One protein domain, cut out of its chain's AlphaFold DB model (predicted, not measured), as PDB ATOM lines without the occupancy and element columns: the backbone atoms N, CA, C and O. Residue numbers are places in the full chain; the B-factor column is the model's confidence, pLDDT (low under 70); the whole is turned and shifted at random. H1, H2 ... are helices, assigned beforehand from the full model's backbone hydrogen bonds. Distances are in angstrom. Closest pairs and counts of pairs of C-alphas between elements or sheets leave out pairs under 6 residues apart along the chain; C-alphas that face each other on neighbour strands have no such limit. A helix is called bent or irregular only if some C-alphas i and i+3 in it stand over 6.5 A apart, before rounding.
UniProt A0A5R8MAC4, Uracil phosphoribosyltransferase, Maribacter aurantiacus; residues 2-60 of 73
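This is residues 2 to 60 of the 73 residues of the protein "Uracil phosphoribosyltransferase" of Maribacter aurantiacus (UniProt A0A5R8MAC4). Picture an open, wide V: H1 and H2 make the shorter arm, the single long helix H4 makes the other, and the loop after H2 with the short helix H3 forms the corner between them. The arms do not fold back on each other, and most of each stands free. The printed part has 59 residues with four named helices, H1, H2, H3 and H4 along the chain, and no named strand, an all helix domain. It is extended, with a radius of gyration of the C-alphas of 19.8 A and spans of 63 by 32 by 10 A.

Start with H1, residues 2 to 16, and go on to H2, residues 18 to 24; they meet only through their tight link, Phe 17, and are near each other, with 6 pairs of C-alphas within 10 A. Next comes H3, residues 29 to 32, which only just touches H2, with 3 pairs of C-alphas within 8 A, and only at the corner by their link; the closest C-alphas are those of Leu 23 and Ser 32, 4.7 A apart. H3 and H4, residues 34 to 59, meet only through their link, Asn 33. H1 is apart from H3 and H4, and H2 is only just apart from H4, their closest C-alphas being 8.2 A apart. Every O i to N i+4 pair is within hydrogen-bond range in H2 and H4, and 10 of 11 in H1; H3 is too short for such a pair, and its one O i to N i+3 pair is not within range.

Find C-alpha 2 at (147.811, 194.102, 186.493); from there H1 runs 20.2 A to C-alpha 16. H1 is neither bent nor irregular, but only just: C-alphas 13 and 16 are 6.3 A apart. H2 measures 9.9 A and H3 5.3 A from first to last C-alpha. Find C-alpha 34 at (177.834, 174.896, 186.508); H4 runs 37.3 A from it to C-alpha 59 at (195.866, 167.636, 154.682).

Look at Lys 2 and Asn 60, whose C-alphas are the two farthest apart, 63.9 A. The three links are tight, and the printed part has no cut. The model's mean pLDDT over the printed part is 95.8, and no printed residue is under 70.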
ATOM      1  N   LYS A   2     146.809 194.456 185.454       92.88
ATOM      2  CA  LYS A   2     147.811 194.102 186.493       92.88
ATOM      3  C   LYS A   2     147.976 192.593 186.733       92.88
ATOM      4  O   LYS A   2     149.093 192.103 186.730       92.88
ATOM      5  N   SER A   3     146.873 191.854 186.846       95.12
ATOM      6  CA  SER A   3     146.900 190.399 187.066       95.12
ATOM      7  C   SER A   3     147.593 189.615 185.947       95.12
ATOM      8  O   SER A   3     148.186 188.583 186.218       95.12
ATOM      9  N   PHE A   4     147.552 190.112 184.704       96.12
ATOM     10  CA  PHE A   4     148.261 189.488 183.585       96.12
ATOM     11  C   PHE A   4     149.777 189.601 183.770       96.12
ATOM     12  O   PHE A   4     150.481 188.603 183.681       96.12
ATOM     13  N   PHE A   5     150.272 190.793 184.112       97.00
ATOM     14  CA  PHE A   5     151.698 191.009 184.363       97.00
ATOM     15  C   PHE A   5     152.197 190.285 185.621       97.00
ATOM     16  O   PHE A   5     153.288 189.731 185.581       97.00
ATOM     17  N   TYR A   6     151.390 190.195 186.686       97.31
ATOM     18  CA  TYR A   6     151.731 189.369 187.853       97.31
ATOM     19  C   TYR A   6     151.798 187.876 187.526       97.31
ATOM     20  O   TYR A   6     152.656 187.180 188.049       97.31
ATOM     21  N   GLY A   7     150.937 187.382 186.631       97.44
ATOM     22  CA  GLY A   7     151.030 186.000 186.156       97.44
ATOM     23  C   GLY A   7     152.324 185.728 185.380       97.44
ATOM     24  O   GLY A   7     152.900 184.652 185.509       97.44
ATOM     25  N   ILE A   8     152.810 186.709 184.609       97.31
ATOM     26  CA  ILE A   8     154.117 186.609 183.942       97.31
ATOM     27  C   ILE A   8     155.240 186.599 184.984       97.31
ATOM     28  O   ILE A   8     156.105 185.732 184.930       97.31
ATOM     29  N   GLU A   9     155.228 187.536 185.932       96.75
ATOM     30  CA  GLU A   9     156.226 187.602 187.005       96.75
ATOM     31  C   GLU A   9     156.318 186.279 187.772       96.75
ATOM     32  O   GLU A   9     157.409 185.731 187.910       96.75
ATOM     33  N   ASP A  10     155.177 185.729 188.191       97.12
ATOM     34  CA  ASP A  10     155.105 184.478 188.942       97.12
ATOM     35  C   ASP A  10     155.670 183.290 188.150       97.12
ATOM     36  O   ASP A  10     156.506 182.539 188.657       97.12
ATOM     37  N   LEU A  11     155.301 183.168 186.869       97.25
ATOM     38  CA  LEU A  11     155.832 182.124 185.993       97.25
ATOM     39  C   LEU A  11     157.358 182.209 185.866       97.25
ATOM     40  O   LEU A  11     158.038 181.188 185.930       97.25
ATOM     41  N   PHE A  12     157.920 183.400 185.667       96.94
ATOM     42  CA  PHE A  12     159.361 183.523 185.465       96.94
ATOM     43  C   PHE A  12     160.139 183.396 186.771       96.94
ATOM     44  O   PHE A  12     161.065 182.596 186.832       96.94
ATOM     45  N   VAL A  13     159.764 184.132 187.812       94.12
ATOM     46  CA  VAL A  13     160.526 184.189 189.065       94.12
ATOM     47  C   VAL A  13     160.350 182.906 189.873       94.12
ATOM     48  O   VAL A  13     161.338 182.271 190.232       94.12
ATOM     49  N   ASN A  14     159.107 182.481 190.110       94.88
ATOM     50  CA  ASN A  14     158.826 181.395 191.050       94.88
ATOM     51  C   ASN A  14     158.832 180.005 190.400       94.88
ATOM     52  O   ASN A  14     158.997 179.012 191.108       94.88
ATOM     53  N   VAL A  15     158.662 179.908 189.075       95.81
ATOM     54  CA  VAL A  15     158.636 178.617 188.366       95.81
ATOM     55  C   VAL A  15     159.883 178.421 187.505       95.81
ATOM     56  O   VAL A  15     160.677 177.521 187.775       95.81
ATOM     57  N   LEU A  16     160.084 179.244 186.473       96.81
ATOM     58  CA  LEU A  16     161.162 179.031 185.498       96.81
ATOM     59  C   LEU A  16     162.555 179.330 186.067       96.81
ATOM     60  O   LEU A  16     163.520 178.668 185.683       96.81
ATOM     61  N   PHE A  17     162.677 180.298 186.978       95.38
ATOM     62  CA  PHE A  17     163.952 180.687 187.584       95.38
ATOM     63  C   PHE A  17     164.247 180.015 188.922       95.38
ATOM     64  O   PHE A  17     165.379 180.120 189.392       95.38
ATOM     65  N   ALA A  18     163.325 179.225 189.479       94.75
ATOM     66  CA  ALA A  18     163.569 178.474 190.712       94.75
ATOM     67  C   ALA A  18     164.873 177.634 190.685       94.75
ATOM     68  O   ALA A  18     165.613 177.650 191.673       94.75
ATOM     69  N   PRO A  19     165.246 176.960 189.574       92.50
ATOM     70  CA  PRO A  19     166.534 176.269 189.495       92.50
ATOM     71  C   PRO A  19     167.739 177.219 189.536       92.50
ATOM     72  O   PRO A  19     168.770 176.884 190.113       92.50
ATOM     73  N   PHE A  20     167.626 178.408 188.942       92.69
ATOM     74  CA  PHE A  20     168.696 179.407 188.945       92.69
ATOM     75  C   PHE A  20     168.874 180.047 190.323       92.69
ATOM     76  O   PHE A  20     170.010 180.286 190.729       92.69
ATOM     77  N   ASP A  21     167.788 180.253 191.069       93.12
ATOM     78  CA  ASP A  21     167.866 180.678 192.467       93.12
ATOM     79  C   ASP A  21     168.557 179.617 193.328       93.12
ATOM     80  O   ASP A  21     169.452 179.946 194.107       93.12
ATOM     81  N   ALA A  22     168.245 178.333 193.126       92.56
ATOM     82  CA  ALA A  22     168.943 177.251 193.819       92.56
ATOM     83  C   ALA A  22     170.460 177.269 193.547       92.56
ATOM     84  O   ALA A  22     171.241 177.122 194.484       92.56
ATOM     85  N   LEU A  23     170.879 177.506 192.297       94.94
ATOM     86  CA  LEU A  23     172.295 177.643 191.925       94.94
ATOM     87  C   LEU A  23     172.949 178.893 192.534       94.94
ATOM     88  O   LEU A  23     174.107 178.853 192.949       94.94
ATOM     89  N   ARG A  24     172.213 180.007 192.613       90.94
ATOM     90  CA  ARG A  24     172.707 181.280 193.158       90.94
ATOM     91  C   ARG A  24     173.097 181.175 194.630       90.94
ATOM     92  O   ARG A  24     174.073 181.801 195.034       90.94
ATOM     93  N   PHE A  25     172.343 180.416 195.419       92.56
ATOM     94  CA  PHE A  25     172.567 180.278 196.862       92.56
ATOM     95  C   PHE A  25     173.518 179.134 197.235       92.56
ATOM     96  O   PHE A  25     173.634 178.784 198.407       92.56
ATOM     97  N   MET A  26     174.214 178.539 196.265       95.38
ATOM     98  CA  MET A  26     175.231 177.531 196.555       95.38
ATOM     99  C   MET A  26     176.529 178.185 197.037       95.38
ATOM    100  O   MET A  26     177.022 179.126 196.423       95.38
ATOM    101  N   GLU A  27     177.120 177.629 198.095       94.44
ATOM    102  CA  GLU A  27     178.412 178.072 198.653       94.44
ATOM    103  C   GLU A  27     179.596 177.785 197.710       94.44
ATOM    104  O   GLU A  27     180.596 178.501 197.679       94.44
ATOM    105  N   SER A  28     179.502 176.705 196.929       95.31
ATOM    106  CA  SER A  28     180.567 176.305 196.011       95.31
ATOM    107  C   SER A  28     180.533 177.156 194.751       95.31
ATOM    108  O   SER A  28     179.697 176.930 193.877       95.31
ATOM    109  N   TRP A  29     181.510 178.055 194.614       93.75
ATOM    110  CA  TRP A  29     181.686 178.894 193.425       93.75
ATOM    111  C   TRP A  29     181.612 178.103 192.111       93.75
ATOM    112  O   TRP A  29     180.973 178.540 191.153       93.75
ATOM    113  N   THR A  30     182.226 176.915 192.066       94.38
ATOM    114  CA  THR A  30     182.213 176.053 190.877       94.38
ATOM    115  C   THR A  30     180.801 175.585 190.538       94.38
ATOM    116  O   THR A  30     180.410 175.602 189.372       94.38
ATOM    117  N   LEU A  31     180.031 175.182 191.551       93.75
ATOM    118  CA  LEU A  31     178.705 174.604 191.362       93.75
ATOM    119  C   LEU A  31     177.654 175.682 191.060       93.75
ATOM    120  O   LEU A  31     176.828 175.471 190.174       93.75
ATOM    121  N   SER A  32     177.762 176.872 191.663       96.19
ATOM    122  CA  SER A  32     176.940 178.040 191.303       96.19
ATOM    123  C   SER A  32     177.118 178.446 189.833       96.19
ATOM    124  O   SER A  32     176.216 179.012 189.222       96.19
ATOM    125  N   ASN A  33     178.277 178.132 189.243       95.88
ATOM    126  CA  ASN A  33     178.628 178.440 187.854       95.88
ATOM    127  C   ASN A  33     178.527 177.231 186.907       95.88
ATOM    128  O   ASN A  33     179.067 177.278 185.800       95.88
ATOM    129  N   ILE A  34     177.846 176.146 187.289       95.94
ATOM    130  CA  ILE A  34     177.834 174.896 186.508       95.94
ATOM    131  C   ILE A  34     177.336 175.071 185.065       95.94
ATOM    132  O   ILE A  34     177.867 174.448 184.148       95.94
ATOM    133  N   LEU A  35     176.373 175.964 184.830       94.88
ATOM    134  CA  LEU A  35     175.876 176.255 183.481       94.88
ATOM    135  C   LEU A  35     176.939 176.933 182.609       94.88
ATOM    136  O   LEU A  35     177.085 176.580 181.441       94.88
ATOM    137  N   ASN A  36     177.733 177.840 183.188       95.81
ATOM    138  CA  ASN A  36     178.858 178.467 182.492       95.81
ATOM    139  C   ASN A  36     179.895 177.410 182.096       95.81
ATOM    140  O   ASN A  36     180.354 177.394 180.957       95.81
ATOM    141  N   TRP A  37     180.208 176.477 183.002       96.75
ATOM    142  CA  TRP A  37     181.100 175.354 182.708       96.75
ATOM    143  C   TRP A  37     180.581 174.483 181.564       96.75
ATOM    144  O   TRP A  37     181.342 174.168 180.652       96.75
ATOM    145  N   ILE A  38     179.291 174.140 181.565       97.88
ATOM    146  CA  ILE A  38     178.673 173.354 180.489       97.88
ATOM    147  C   ILE A  38     178.785 174.086 179.147       97.88
ATOM    148  O   ILE A  38     179.228 173.487 178.168       97.88
ATOM    149  N   PHE A  39     178.448 175.377 179.088       98.00
ATOM    150  CA  PHE A  39     178.564 176.145 177.846       98.00
ATOM    151  C   PHE A  39     180.007 176.258 177.355       98.00
ATOM    152  O   PHE A  39     180.255 176.098 176.159       98.00
ATOM    153  N   MET A  40     180.966 176.462 178.262       98.19
ATOM    154  CA  MET A  40     182.386 176.484 177.912       98.19
ATOM    155  C   MET A  40     182.857 175.138 177.354       98.19
ATOM    156  O   MET A  40     183.576 175.116 176.358       98.19
ATOM    157  N   LEU A  41     182.423 174.019 177.942       98.44
ATOM    158  CA  LEU A  41     182.760 172.680 177.452       98.44
ATOM    159  C   LEU A  41     182.163 172.403 176.070       98.44
ATOM    160  O   LEU A  41     182.862 171.886 175.202       98.44
ATOM    161  N   ILE A  42     180.902 172.781 175.841       98.56
ATOM    162  CA  ILE A  42     180.254 172.645 174.528       98.56
ATOM    163  C   ILE A  42     180.987 173.492 173.483       98.56
ATOM    164  O   ILE A  42     181.325 172.990 172.411       98.56
ATOM    165  N   GLY A  43     181.271 174.758 173.802       98.38
ATOM    166  CA  GLY A  43     182.002 175.660 172.912       98.38
ATOM    167  C   GLY A  43     183.402 175.142 172.590       98.38
ATOM    168  O   GLY A  43     183.812 175.154 171.431       98.38
ATOM    169  N   PHE A  44     184.110 174.610 173.588       98.50
ATOM    170  CA  PHE A  44     185.426 174.011 173.397       98.50
ATOM    171  C   PHE A  44     185.368 172.745 172.532       98.50
ATOM    172  O   PHE A  44     186.181 172.593 171.624       98.50
ATOM    173  N   ALA A  45     184.391 171.863 172.755       98.62
ATOM    174  CA  ALA A  45     184.205 170.670 171.933       98.62
ATOM    175  C   ALA A  45     183.916 171.030 170.466       98.62
ATOM    176  O   ALA A  45     184.538 170.471 169.563       98.62
ATOM    177  N   ALA A  46     183.031 172.004 170.230       98.50
ATOM    178  CA  ALA A  46     182.746 172.513 168.891       98.50
ATOM    179  C   ALA A  46     183.987 173.152 168.244       98.50
ATOM    180  O   ALA A  46     184.268 172.900 167.076       98.50
ATOM    181  N   PHE A  47     184.760 173.934 169.003       98.44
ATOM    182  CA  PHE A  47     186.013 174.524 168.533       98.44
ATOM    183  C   PHE A  47     187.025 173.452 168.109       98.44
ATOM    184  O   PHE A  47     187.544 173.509 166.996       98.44
ATOM    185  N   VAL A  48     187.267 172.442 168.953       98.56
ATOM    186  CA  VAL A  48     188.180 171.331 168.634       98.56
ATOM    187  C   VAL A  48     187.711 170.573 167.394       98.56
ATOM    188  O   VAL A  48     188.524 170.304 166.512       98.56
ATOM    189  N   TYR A  49     186.414 170.270 167.295       98.38
ATOM    190  CA  TYR A  49     185.837 169.627 166.114       98.38
ATOM    191  C   TYR A  49     186.139 170.420 164.833       98.38
ATOM    192  O   TYR A  49     186.677 169.862 163.879       98.38
ATOM    193  N   TRP A  50     185.880 171.729 164.831       98.38
ATOM    194  CA  TRP A  50     186.131 172.567 163.658       98.38
ATOM    195  C   TRP A  50     187.613 172.692 163.308       98.38
ATOM    196  O   TRP A  50     187.964 172.650 162.132       98.38
ATOM    197  N   MET A  51     188.497 172.780 164.304       98.19
ATOM    198  CA  MET A  51     189.943 172.786 164.064       98.19
ATOM    199  C   MET A  51     190.425 171.486 163.406       98.19
ATOM    200  O   MET A  51     191.296 171.525 162.536       98.19
ATOM    201  N   LEU A  52     189.858 170.340 163.791       97.81
ATOM    202  CA  LEU A  52     190.167 169.052 163.166       97.81
ATOM    203  C   LEU A  52     189.620 168.958 161.739       97.81
ATOM    204  O   LEU A  52     190.315 168.439 160.867       97.81
ATOM    205  N   GLU A  53     188.423 169.487 161.484       97.25
ATOM    206  CA  GLU A  53     187.848 169.496 160.138       97.25
ATOM    207  C   GLU A  53     188.677 170.380 159.188       97.25
ATOM    208  O   GLU A  53     189.026 169.946 158.091       97.25
ATOM    209  N   LEU A  54     189.104 171.568 159.635       95.19
ATOM    210  CA  LEU A  54     190.022 172.428 158.875       95.19
ATOM    211  C   LEU A  54     191.351 171.728 158.578       95.19
ATOM    212  O   LEU A  54     191.842 171.776 157.450       95.19
ATOM    213  N   LYS A  55     191.922 171.045 159.577       95.50
ATOM    214  CA  LYS A  55     193.150 170.271 159.392       95.50
ATOM    215  C   LYS A  55     192.966 169.189 158.326       95.50
ATOM    216  O   LYS A  55     193.801 169.072 157.439       95.50
ATOM    217  N   LYS A  56     191.873 168.430 158.392       95.75
ATOM    218  CA  LYS A  56     191.555 167.378 157.420       95.75
ATOM    219  C   LYS A  56     191.503 167.928 155.992       95.75
ATOM    220  O   LYS A  56     192.098 167.328 155.107       95.75
ATOM    221  N   TYR A  57     190.863 169.076 155.769       92.00
ATOM    222  CA  TYR A  57     190.842 169.701 154.442       92.00
ATOM    223  C   TYR A  57     192.222 170.183 153.983       92.00
ATOM    224  O   TYR A  57     192.600 169.931 152.841       92.00
ATOM    225  N   ASN A  58     193.005 170.795 154.871       90.81
ATOM    226  CA  ASN A  58     194.375 171.197 154.549       90.81
ATOM    227  C   ASN A  58     195.275 169.993 154.199       90.81
ATOM    228  O   ASN A  58     196.135 170.100 153.323       90.81
ATOM    229  N   ASP A  59     195.076 168.857 154.870       93.94
ATOM    230  CA  ASP A  59     195.866 167.636 154.682       93.94
ATOM    231  C   ASP A  59     195.432 166.830 153.436       93.94
ATOM    232  O   ASP A  59     196.200 165.999 152.954       93.94
ATOM    233  N   ASN A  60     194.246 167.095 152.870       92.25
ATOM    234  CA  ASN A  60     193.736 166.402 151.676       92.25
ATOM    235  C   ASN A  60     194.481 166.764 150.377       92.25
ATOM    236  O   ASN A  60     194.326 166.068 149.378       92.25
TER     237      ASN A  60